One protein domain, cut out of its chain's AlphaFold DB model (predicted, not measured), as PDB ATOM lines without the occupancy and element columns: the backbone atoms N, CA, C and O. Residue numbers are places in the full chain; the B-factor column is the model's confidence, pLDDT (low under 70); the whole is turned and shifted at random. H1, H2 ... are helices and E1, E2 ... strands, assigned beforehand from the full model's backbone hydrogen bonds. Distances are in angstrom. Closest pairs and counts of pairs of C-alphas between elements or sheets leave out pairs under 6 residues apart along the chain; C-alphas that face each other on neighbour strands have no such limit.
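AT A GLANCE: This is residues 103 to 166 of the 172 residues of an uncharacterized protein of Phytophthora kernoviae (UniProt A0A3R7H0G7). A twisted sheet of four antiparallel strands forms a wall, and a single helix, H1, lies off its E1 edge, running lengthwise much as the strands do. The E2 and E3 hairpin reaches out at one end of the long axis, and H1 begins toward the other. The printed part has 64 residues with one named helix and four named strands, in the order H1 E1 E2 E3 E4; the sheet's order is E1 - E2 - E3 - E4 and the class is mixed. It is only just compact, close to loose, with a radius of gyration of the C-alphas of 12.3 A, and elongated, spanning 37 by 23 by 20 A.

HOW THE PARTS SIT: The inner strands E2, residues 129 to 135, and E3, residues 141 to 147, are a hairpin at 157 degrees; N 132 and O 144 are 2.8 A apart, within hydrogen-bond range. The edge strand E1, residues 120 to 123, forms a hairpin with E2 at 169 degrees, with N 121 and O 131 at 2.8 A. The other edge strand, E4, residues 162 to 165, forms a hairpin with E3 at 162 degrees, with N 145 and O 164 at 2.8 A. The four strands are a meander, each the antiparallel neighbour of the one before. H1, residues 103 to 115, is not on the sheet and is apart from E2, E3 and E4; every O i to N i+4 pair in it is within hydrogen-bond range.

IN THESE COORDINATES: H1 begins at C-alpha 103 (95.522, 194.914, 194.556) and is 18.2 A long. E1 measures 7.5 A, E2 20.1 A, E3 19.8 A and E4 10.1 A, ending at C-alpha 165 (114.847, 178.292, 203.671).

THE WHOLE: The farthest C-alphas, of Asp 103 and Ala 138, are 38.2 A apart. The printed part has no cut. The link from E3 to E4 is long, with 14 residues. Residues 155 to 157 have pLDDT under 70.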
ATOM      1  N   ASP A 103      95.006 195.781 195.621       89.44
ATOM      2  CA  ASP A 103      95.522 194.914 194.556       89.44
ATOM      3  C   ASP A 103      96.608 193.964 195.071       89.44
ATOM      4  O   ASP A 103      96.656 192.798 194.669       89.44
ATOM      5  N   TYR A 104      97.420 194.417 196.035       91.94
ATOM      6  CA  TYR A 104      98.361 193.556 196.755       91.94
ATOM      7  C   TYR A 104      97.649 192.334 197.347       91.94
ATOM      8  O   TYR A 104      98.070 191.194 197.137       91.94
ATOM      9  N   TYR A 105      96.562 192.567 198.087       91.25
ATOM     10  CA  TYR A 105      95.858 191.503 198.796       91.25
ATOM     11  C   TYR A 105      95.127 190.578 197.828       91.25
ATOM     12  O   TYR A 105      95.201 189.361 197.981       91.25
ATOM     13  N   ALA A 106      94.473 191.129 196.801       91.62
ATOM     14  CA  ALA A 106      93.801 190.337 195.773       91.62
ATOM     15  C   ALA A 106      94.774 189.373 195.077       91.62
ATOM     16  O   ALA A 106      94.479 188.183 194.911       91.62
ATOM     17  N   ARG A 107      95.970 189.864 194.735       91.25
ATOM     18  CA  ARG A 107      97.029 189.036 194.163       91.25
ATOM     19  C   ARG A 107      97.522 187.981 195.149       91.25
ATOM     20  O   ARG A 107      97.638 186.822 194.762       91.25
ATOM     21  N   LEU A 108      97.792 188.357 196.400       92.88
ATOM     22  CA  LEU A 108      98.253 187.427 197.432       92.88
ATOM     23  C   LEU A 108      97.299 186.240 197.597       92.88
ATOM     24  O   LEU A 108      97.746 185.096 197.613       92.88
ATOM     25  N   MET A 109      95.994 186.512 197.679       93.00
ATOM     26  CA  MET A 109      94.968 185.473 197.804       93.00
ATOM     27  C   MET A 109      94.931 184.575 196.564       93.00
ATOM     28  O   MET A 109      94.979 183.357 196.692       93.00
ATOM     29  N   THR A 110      94.955 185.176 195.369       93.06
ATOM     30  CA  THR A 110      94.949 184.438 194.094       93.06
ATOM     31  C   THR A 110      96.168 183.519 193.963       93.06
ATOM     32  O   THR A 110      96.060 182.381 193.508       93.06
ATOM     33  N   GLU A 111      97.351 183.987 194.365       92.00
ATOM     34  CA  GLU A 111      98.557 183.163 194.311       92.00
ATOM     35  C   GLU A 111      98.559 182.074 195.393       92.00
ATOM     36  O   GLU A 111      98.944 180.941 195.100       92.00
ATOM     37  N   LEU A 112      98.061 182.353 196.603       93.56
ATOM     38  CA  LEU A 112      97.884 181.334 197.643       93.56
ATOM     39  C   LEU A 112      96.890 180.240 197.234       93.56
ATOM     40  O   LEU A 112      97.156 179.069 197.508       93.56
ATOM     41  N   ASP A 113      95.817 180.584 196.518       94.12
ATOM     42  CA  ASP A 113      94.898 179.602 195.930       94.12
ATOM     43  C   ASP A 113      95.630 178.661 194.960       94.12
ATOM     44  O   ASP A 113      95.386 177.455 194.953       94.12
ATOM     45  N   SER A 114      96.575 179.195 194.176       92.94
ATOM     46  CA  SER A 114      97.360 178.406 193.217       92.94
ATOM     47  C   SER A 114      98.437 177.532 193.875       92.94
ATOM     48  O   SER A 114      98.682 176.406 193.437       92.94
ATOM     49  N   VAL A 115      99.082 178.031 194.936       91.62
ATOM     50  CA  VAL A 115     100.117 177.307 195.696       91.62
ATOM     51  C   VAL A 115      99.489 176.228 196.583       91.62
ATOM     52  O   VAL A 115     100.072 175.152 196.752       91.62
ATOM     53  N   GLY A 116      98.301 176.513 197.116       92.38
ATOM     54  CA  GLY A 116      97.523 175.668 198.010       92.38
ATOM     55  C   GLY A 116      97.622 176.115 199.468       92.38
ATOM     56  O   GLY A 116      98.679 176.031 200.095       92.38
ATOM     57  N   TRP A 117      96.481 176.500 200.046       93.56
ATOM     58  CA  TRP A 117      96.345 176.889 201.457       93.56
ATOM     59  C   TRP A 117      96.825 175.829 202.444       93.56
ATOM     60  O   TRP A 117      97.347 176.155 203.503       93.56
ATOM     61  N   ASN A 118      96.708 174.551 202.088       93.38
ATOM     62  CA  ASN A 118      97.164 173.436 202.916       93.38
ATOM     63  C   ASN A 118      98.692 173.398 203.111       93.38
ATOM     64  O   ASN A 118      99.175 172.613 203.922       93.38
ATOM     65  N   ARG A 119      99.448 174.198 202.350       93.06
ATOM     66  CA  ARG A 119     100.899 174.351 202.495       93.06
ATOM     67  C   ARG A 119     101.279 175.566 203.333       93.06
ATOM     68  O   ARG A 119     102.436 175.680 203.711       93.06
ATOM     69  N   LEU A 120     100.349 176.472 203.621       94.81
ATOM     70  CA  LEU A 120     100.616 177.660 204.423       94.81
ATOM     71  C   LEU A 120     100.694 177.277 205.907       94.81
ATOM     72  O   LEU A 120      99.693 176.881 206.498       94.81
ATOM     73  N   ARG A 121     101.878 177.405 206.518       92.88
ATOM     74  CA  ARG A 121     102.068 177.205 207.966       92.88
ATOM     75  C   ARG A 121     101.767 178.467 208.749       92.88
ATOM     76  O   ARG A 121     101.113 178.401 209.786       92.88
ATOM     77  N   GLN A 122     102.283 179.600 208.277       92.44
ATOM     78  CA  GLN A 122     102.154 180.887 208.951       92.44
ATOM     79  C   GLN A 122     102.022 182.028 207.951       92.44
ATOM     80  O   GLN A 122     102.582 181.993 206.854       92.44
ATOM     81  N   LEU A 123     101.310 183.062 208.379       92.44
ATOM     82  CA  LEU A 123     101.183 184.333 207.691       92.44
ATOM     83  C   LEU A 123     101.308 185.437 208.742       92.44
ATOM     84  O   LEU A 123     100.645 185.369 209.775       92.44
ATOM     85  N   SER A 124     102.194 186.404 208.515       89.56
ATOM     86  CA  SER A 124     102.383 187.525 209.439       89.56
ATOM     87  C   SER A 124     101.162 188.442 209.480       89.56
ATOM     88  O   SER A 124     100.427 188.540 208.501       89.56
ATOM     89  N   ASP A 125     100.985 189.176 210.580       83.25
ATOM     90  CA  ASP A 125      99.851 190.096 210.773       83.25
ATOM     91  C   ASP A 125      99.770 191.201 209.706       83.25
ATOM     92  O   ASP A 125      98.690 191.688 209.380       83.25
ATOM     93  N   ASP A 126     100.912 191.596 209.133       84.00
ATOM     94  CA  ASP A 126     100.982 192.566 208.036       84.00
ATOM     95  C   ASP A 126     100.775 191.938 206.645       84.00
ATOM     96  O   ASP A 126     100.782 192.654 205.643       84.00
ATOM     97  N   LEU A 127     100.575 190.616 206.576       89.88
ATOM     98  CA  LEU A 127     100.397 189.810 205.363       89.88
ATOM     99  C   LEU A 127     101.559 189.940 204.360       89.88
ATOM    100  O   LEU A 127     101.378 189.773 203.151       89.88
ATOM    101  N   ARG A 128     102.767 190.250 204.848       89.38
ATOM    102  CA  ARG A 128     103.982 190.408 204.028       89.38
ATOM    103  C   ARG A 128     105.003 189.300 204.197       89.38
ATOM    104  O   ARG A 128     105.968 189.255 203.444       89.38
ATOM    105  N   SER A 129     104.828 188.404 205.156       92.38
ATOM    106  CA  SER A 129     105.707 187.260 205.365       92.38
ATOM    107  C   SER A 129     104.871 185.995 205.434       92.38
ATOM    108  O   SER A 129     104.014 185.864 206.303       92.38
ATOM    109  N   LEU A 130     105.163 185.049 204.548       94.69
ATOM    110  CA  LEU A 130     104.516 183.742 204.495       94.69
ATOM    111  C   LEU A 130     105.527 182.667 204.851       94.69
ATOM    112  O   LEU A 130     106.688 182.770 204.462       94.69
ATOM    113  N   GLU A 131     105.083 181.614 205.516       95.12
ATOM    114  CA  GLU A 131     105.853 180.387 205.686       95.12
ATOM    115  C   GLU A 131     105.100 179.223 205.047       95.12
ATOM    116  O   GLU A 131     103.952 178.941 205.398       95.12
ATOM    117  N   LEU A 132     105.748 178.562 204.092       94.38
ATOM    118  CA  LEU A 132     105.198 177.457 203.320       94.38
ATOM    119  C   LEU A 132     105.906 176.150 203.688       94.38
ATOM    120  O   LEU A 132     107.133 176.098 203.731       94.38
ATOM    121  N   GLU A 133     105.141 175.081 203.899       93.31
ATOM    122  CA  GLU A 133     105.659 173.726 204.078       93.31
ATOM    123  C   GLU A 133     105.741 172.994 202.739       93.31
ATOM    124  O   GLU A 133     104.814 173.017 201.922       93.31
ATOM    125  N   THR A 134     106.836 172.272 202.537       90.12
ATOM    126  CA  THR A 134     106.960 171.301 201.452       90.12
ATOM    127  C   THR A 134     107.709 170.058 201.911       90.12
ATOM    128  O   THR A 134     108.390 170.071 202.935       90.12
ATOM    129  N   VAL A 135     107.570 168.967 201.164       90.44
ATOM    130  CA  VAL A 135     108.199 167.677 201.462       90.44
ATOM    131  C   VAL A 135     109.099 167.303 200.296       90.44
ATOM    132  O   VAL A 135     108.670 167.334 199.140       90.44
ATOM    133  N   ASP A 136     110.355 166.972 200.583       88.06
ATOM    134  CA  ASP A 136     111.274 166.513 199.545       88.06
ATOM    135  C   ASP A 136     111.032 165.046 199.153       88.06
ATOM    136  O   ASP A 136     110.230 164.324 199.744       88.06
ATOM    137  N   LYS A 137     111.765 164.568 198.143       89.44
ATOM    138  CA  LYS A 137     111.668 163.176 197.673       89.44
ATOM    139  C   LYS A 137     112.046 162.134 198.736       89.44
ATOM    140  O   LYS A 137     111.704 160.970 198.567       89.44
ATOM    141  N   ALA A 138     112.768 162.533 199.783       88.31
ATOM    142  CA  ALA A 138     113.166 161.673 200.892       88.31
ATOM    143  C   ALA A 138     112.169 161.727 202.066       88.31
ATOM    144  O   ALA A 138     112.421 161.119 203.102       88.31
ATOM    145  N   GLY A 139     111.047 162.442 201.924       88.50
ATOM    146  CA  GLY A 139     110.011 162.543 202.949       88.50
ATOM    147  C   GLY A 139     110.303 163.567 204.050       88.50
ATOM    148  O   GLY A 139     109.537 163.651 205.006       88.50
ATOM    149  N   ARG A 140     111.375 164.362 203.938       88.12
ATOM    150  CA  ARG A 140     111.705 165.389 204.939       88.12
ATOM    151  C   ARG A 140     110.899 166.651 204.682       88.12
ATOM    152  O   ARG A 140     110.749 167.066 203.531       88.12
ATOM    153  N   LYS A 141     110.420 167.270 205.758       89.38
ATOM    154  CA  LYS A 141     109.696 168.542 205.713       89.38
ATOM    155  C   LYS A 141     110.669 169.716 205.640       89.38
ATOM    156  O   LYS A 141     111.712 169.709 206.288       89.38
ATOM    157  N   HIS A 142     110.293 170.728 204.869       88.25
ATOM    158  CA  HIS A 142     111.029 171.975 204.687       88.25
ATOM    159  C   HIS A 142     110.081 173.147 204.900       88.25
ATOM    160  O   HIS A 142     108.966 173.135 204.373       88.25
ATOM    161  N   ALA A 143     110.544 174.159 205.628       91.56
ATOM    162  CA  ALA A 143     109.871 175.444 205.744       91.56
ATOM    163  C   ALA A 143     110.557 176.457 204.820       91.56
ATOM    164  O   ALA A 143     111.769 176.676 204.888       91.56
ATOM    165  N   VAL A 144     109.774 177.059 203.929       92.81
ATOM    166  CA  VAL A 144     110.211 178.129 203.033       92.81
ATOM    167  C   VAL A 144     109.506 179.400 203.456       92.81
ATOM    168  O   VAL A 144     108.290 179.527 203.307       92.81
ATOM    169  N   ARG A 145     110.271 180.361 203.959       94.19
ATOM    170  CA  ARG A 145     109.760 181.677 204.309       94.19
ATOM    171  C   ARG A 145     109.918 182.632 203.132       94.19
ATOM    172  O   ARG A 145     111.013 182.806 202.605       94.19
ATOM    173  N   VAL A 146     108.832 183.284 202.744       93.81
ATOM    174  CA  VAL A 146     108.789 184.264 201.655       93.81
ATOM    175  C   VAL A 146     108.413 185.621 202.229       93.81
ATOM    176  O   VAL A 146     107.388 185.750 202.892       93.81
ATOM    177  N   VAL A 147     109.230 186.639 201.968       93.25
ATOM    178  CA  VAL A 147     108.983 188.024 202.381       93.25
ATOM    179  C   VAL A 147     108.665 188.871 201.154       93.25
ATOM    180  O   VAL A 147     109.483 189.000 200.240       93.25
ATOM    181  N   LEU A 148     107.469 189.454 201.153       91.69
ATOM    182  CA  LEU A 148     106.907 190.245 200.072       91.69
ATOM    183  C   LEU A 148     107.193 191.752 200.258       91.69
ATOM    184  O   LEU A 148     106.996 192.320 201.347       91.69
ATOM    185  N   PRO A 149     107.664 192.435 199.199       89.06
ATOM    186  CA  PRO A 149     107.765 193.890 199.187       89.06
ATOM    187  C   PRO A 149     106.368 194.525 199.114       89.06
ATOM    188  O   PRO A 149     105.408 193.862 198.734       89.06
ATOM    189  N   LEU A 150     106.242 195.810 199.451       84.75
ATOM    190  CA  LEU A 150     104.955 196.516 199.330       84.75
ATOM    191  C   LEU A 150     104.526 196.638 197.866       84.75
ATOM    192  O   LEU A 150     103.351 196.545 197.546       84.75
ATOM    193  N   GLU A 151     105.497 196.746 196.965       85.25
ATOM    194  CA  GLU A 151     105.325 196.889 195.523       85.25
ATOM    195  C   GLU A 151     104.974 195.566 194.816       85.25
ATOM    196  O   GLU A 151     105.189 195.415 193.613       85.25
ATOM    197  N   TYR A 152     104.442 194.589 195.552       84.38
ATOM    198  CA  TYR A 152     103.997 193.292 195.035       84.38
ATOM    199  C   TYR A 152     102.676 193.368 194.242       84.38
ATOM    200  O   TYR A 152     102.125 192.360 193.818       84.38
ATOM    201  N   GLU A 153     102.156 194.563 193.998       75.25
ATOM    202  CA  GLU A 153     100.794 194.805 193.508       75.25
ATOM    203  C   GLU A 153     100.563 194.366 192.046       75.25
ATOM    204  O   GLU A 153      99.461 193.959 191.696       75.25
ATOM    205  N   ALA A 154     101.594 194.387 191.189       73.25
ATOM    206  CA  ALA A 154     101.461 194.128 189.748       73.25
ATOM    207  C   ALA A 154     102.258 192.895 189.269       73.25
ATOM    208  O   ALA A 154     103.318 192.608 189.827       73.25
ATOM    209  N   PRO A 155     101.815 192.181 188.211       66.50
ATOM    210  CA  PRO A 155     102.568 191.078 187.613       66.50
ATOM    211  C   PRO A 155     103.982 191.505 187.192       66.50
ATOM    212  O   PRO A 155     104.165 192.514 186.513       66.50
ATOM    213  N   GLY A 156     104.983 190.713 187.575       68.31
ATOM    214  CA  GLY A 156     106.395 191.090 187.463       68.31
ATOM    215  C   GLY A 156     106.933 191.733 188.747       68.31
ATOM    216  O   GLY A 156     106.193 192.254 189.571       68.31
ATOM    217  N   PHE A 157     108.245 191.648 188.961       69.06
ATOM    218  CA  PHE A 157     108.874 192.118 190.196       69.06
ATOM    219  C   PHE A 157     109.731 193.349 189.928       69.06
ATOM    220  O   PHE A 157     110.817 193.230 189.362       69.06
ATOM    221  N   LYS A 158     109.275 194.524 190.378       75.88
ATOM    222  CA  LYS A 158     110.156 195.701 190.486       75.88
ATOM    223  C   LYS A 158     111.162 195.509 191.624       75.88
ATOM    224  O   LYS A 158     112.345 195.792 191.467       75.88
ATOM    225  N   VAL A 159     110.682 194.960 192.738       81.88
ATOM    226  CA  VAL A 159     111.482 194.443 193.850       81.88
ATOM    227  C   VAL A 159     111.164 192.958 193.975       81.88
ATOM    228  O   VAL A 159     109.996 192.569 193.946       81.88
ATOM    229  N   LYS A 160     112.194 192.111 194.045       85.81
ATOM    230  CA  LYS A 160     112.008 190.658 194.151       85.81
ATOM    231  C   LYS A 160     111.655 190.271 195.591       85.81
ATOM    232  O   LYS A 160     112.286 190.802 196.506       85.81
ATOM    233  N   PRO A 161     110.715 189.332 195.796       90.38
ATOM    234  CA  PRO A 161     110.528 188.696 197.090       90.38
ATOM    235  C   PRO A 161     111.829 188.074 197.590       90.38
ATOM    236  O   PRO A 161     112.635 187.568 196.802       90.38
ATOM    237  N   VAL A 162     112.019 188.097 198.904       92.62
ATOM    238  CA  VAL A 162     113.130 187.398 199.549       92.62
ATOM    239  C   VAL A 162     112.633 186.030 199.985       92.62
ATOM    240  O   VAL A 162     111.653 185.940 200.720       92.62
ATOM    241  N   CYS A 163     113.315 184.975 199.548       91.31
ATOM    242  CA  CYS A 163     113.034 183.609 199.972       91.31
ATOM    243  C   CYS A 163     114.144 183.128 200.902       91.31
ATOM    244  O   CYS A 163     115.324 183.189 200.557       91.31
ATOM    245  N   LEU A 164     113.750 182.643 202.070       88.75
ATOM    246  CA  LEU A 164     114.610 182.058 203.084       88.75
ATOM    247  C   LEU A 164     114.163 180.613 203.288       88.75
ATOM    248  O   LEU A 164     112.971 180.316 203.256       88.75
ATOM    249  N   VAL A 165     115.119 179.714 203.462       85.44
ATOM    250  CA  VAL A 165     114.847 178.292 203.671       85.44
ATOM    251  C   VAL A 165     115.694 177.845 204.843       85.44
ATOM    252  O   VAL A 165     116.907 178.064 204.836       85.44
ATOM    253  N   ASP A 166     115.053 177.240 205.833       73.12
ATOM    254  CA  ASP A 166     115.763 176.626 206.946       73.12
ATOM    255  C   ASP A 166     116.339 175.269 206.527       73.12
ATOM    256  O   ASP A 166     115.854 174.613 205.602       73.12
TER     257      ASP A 166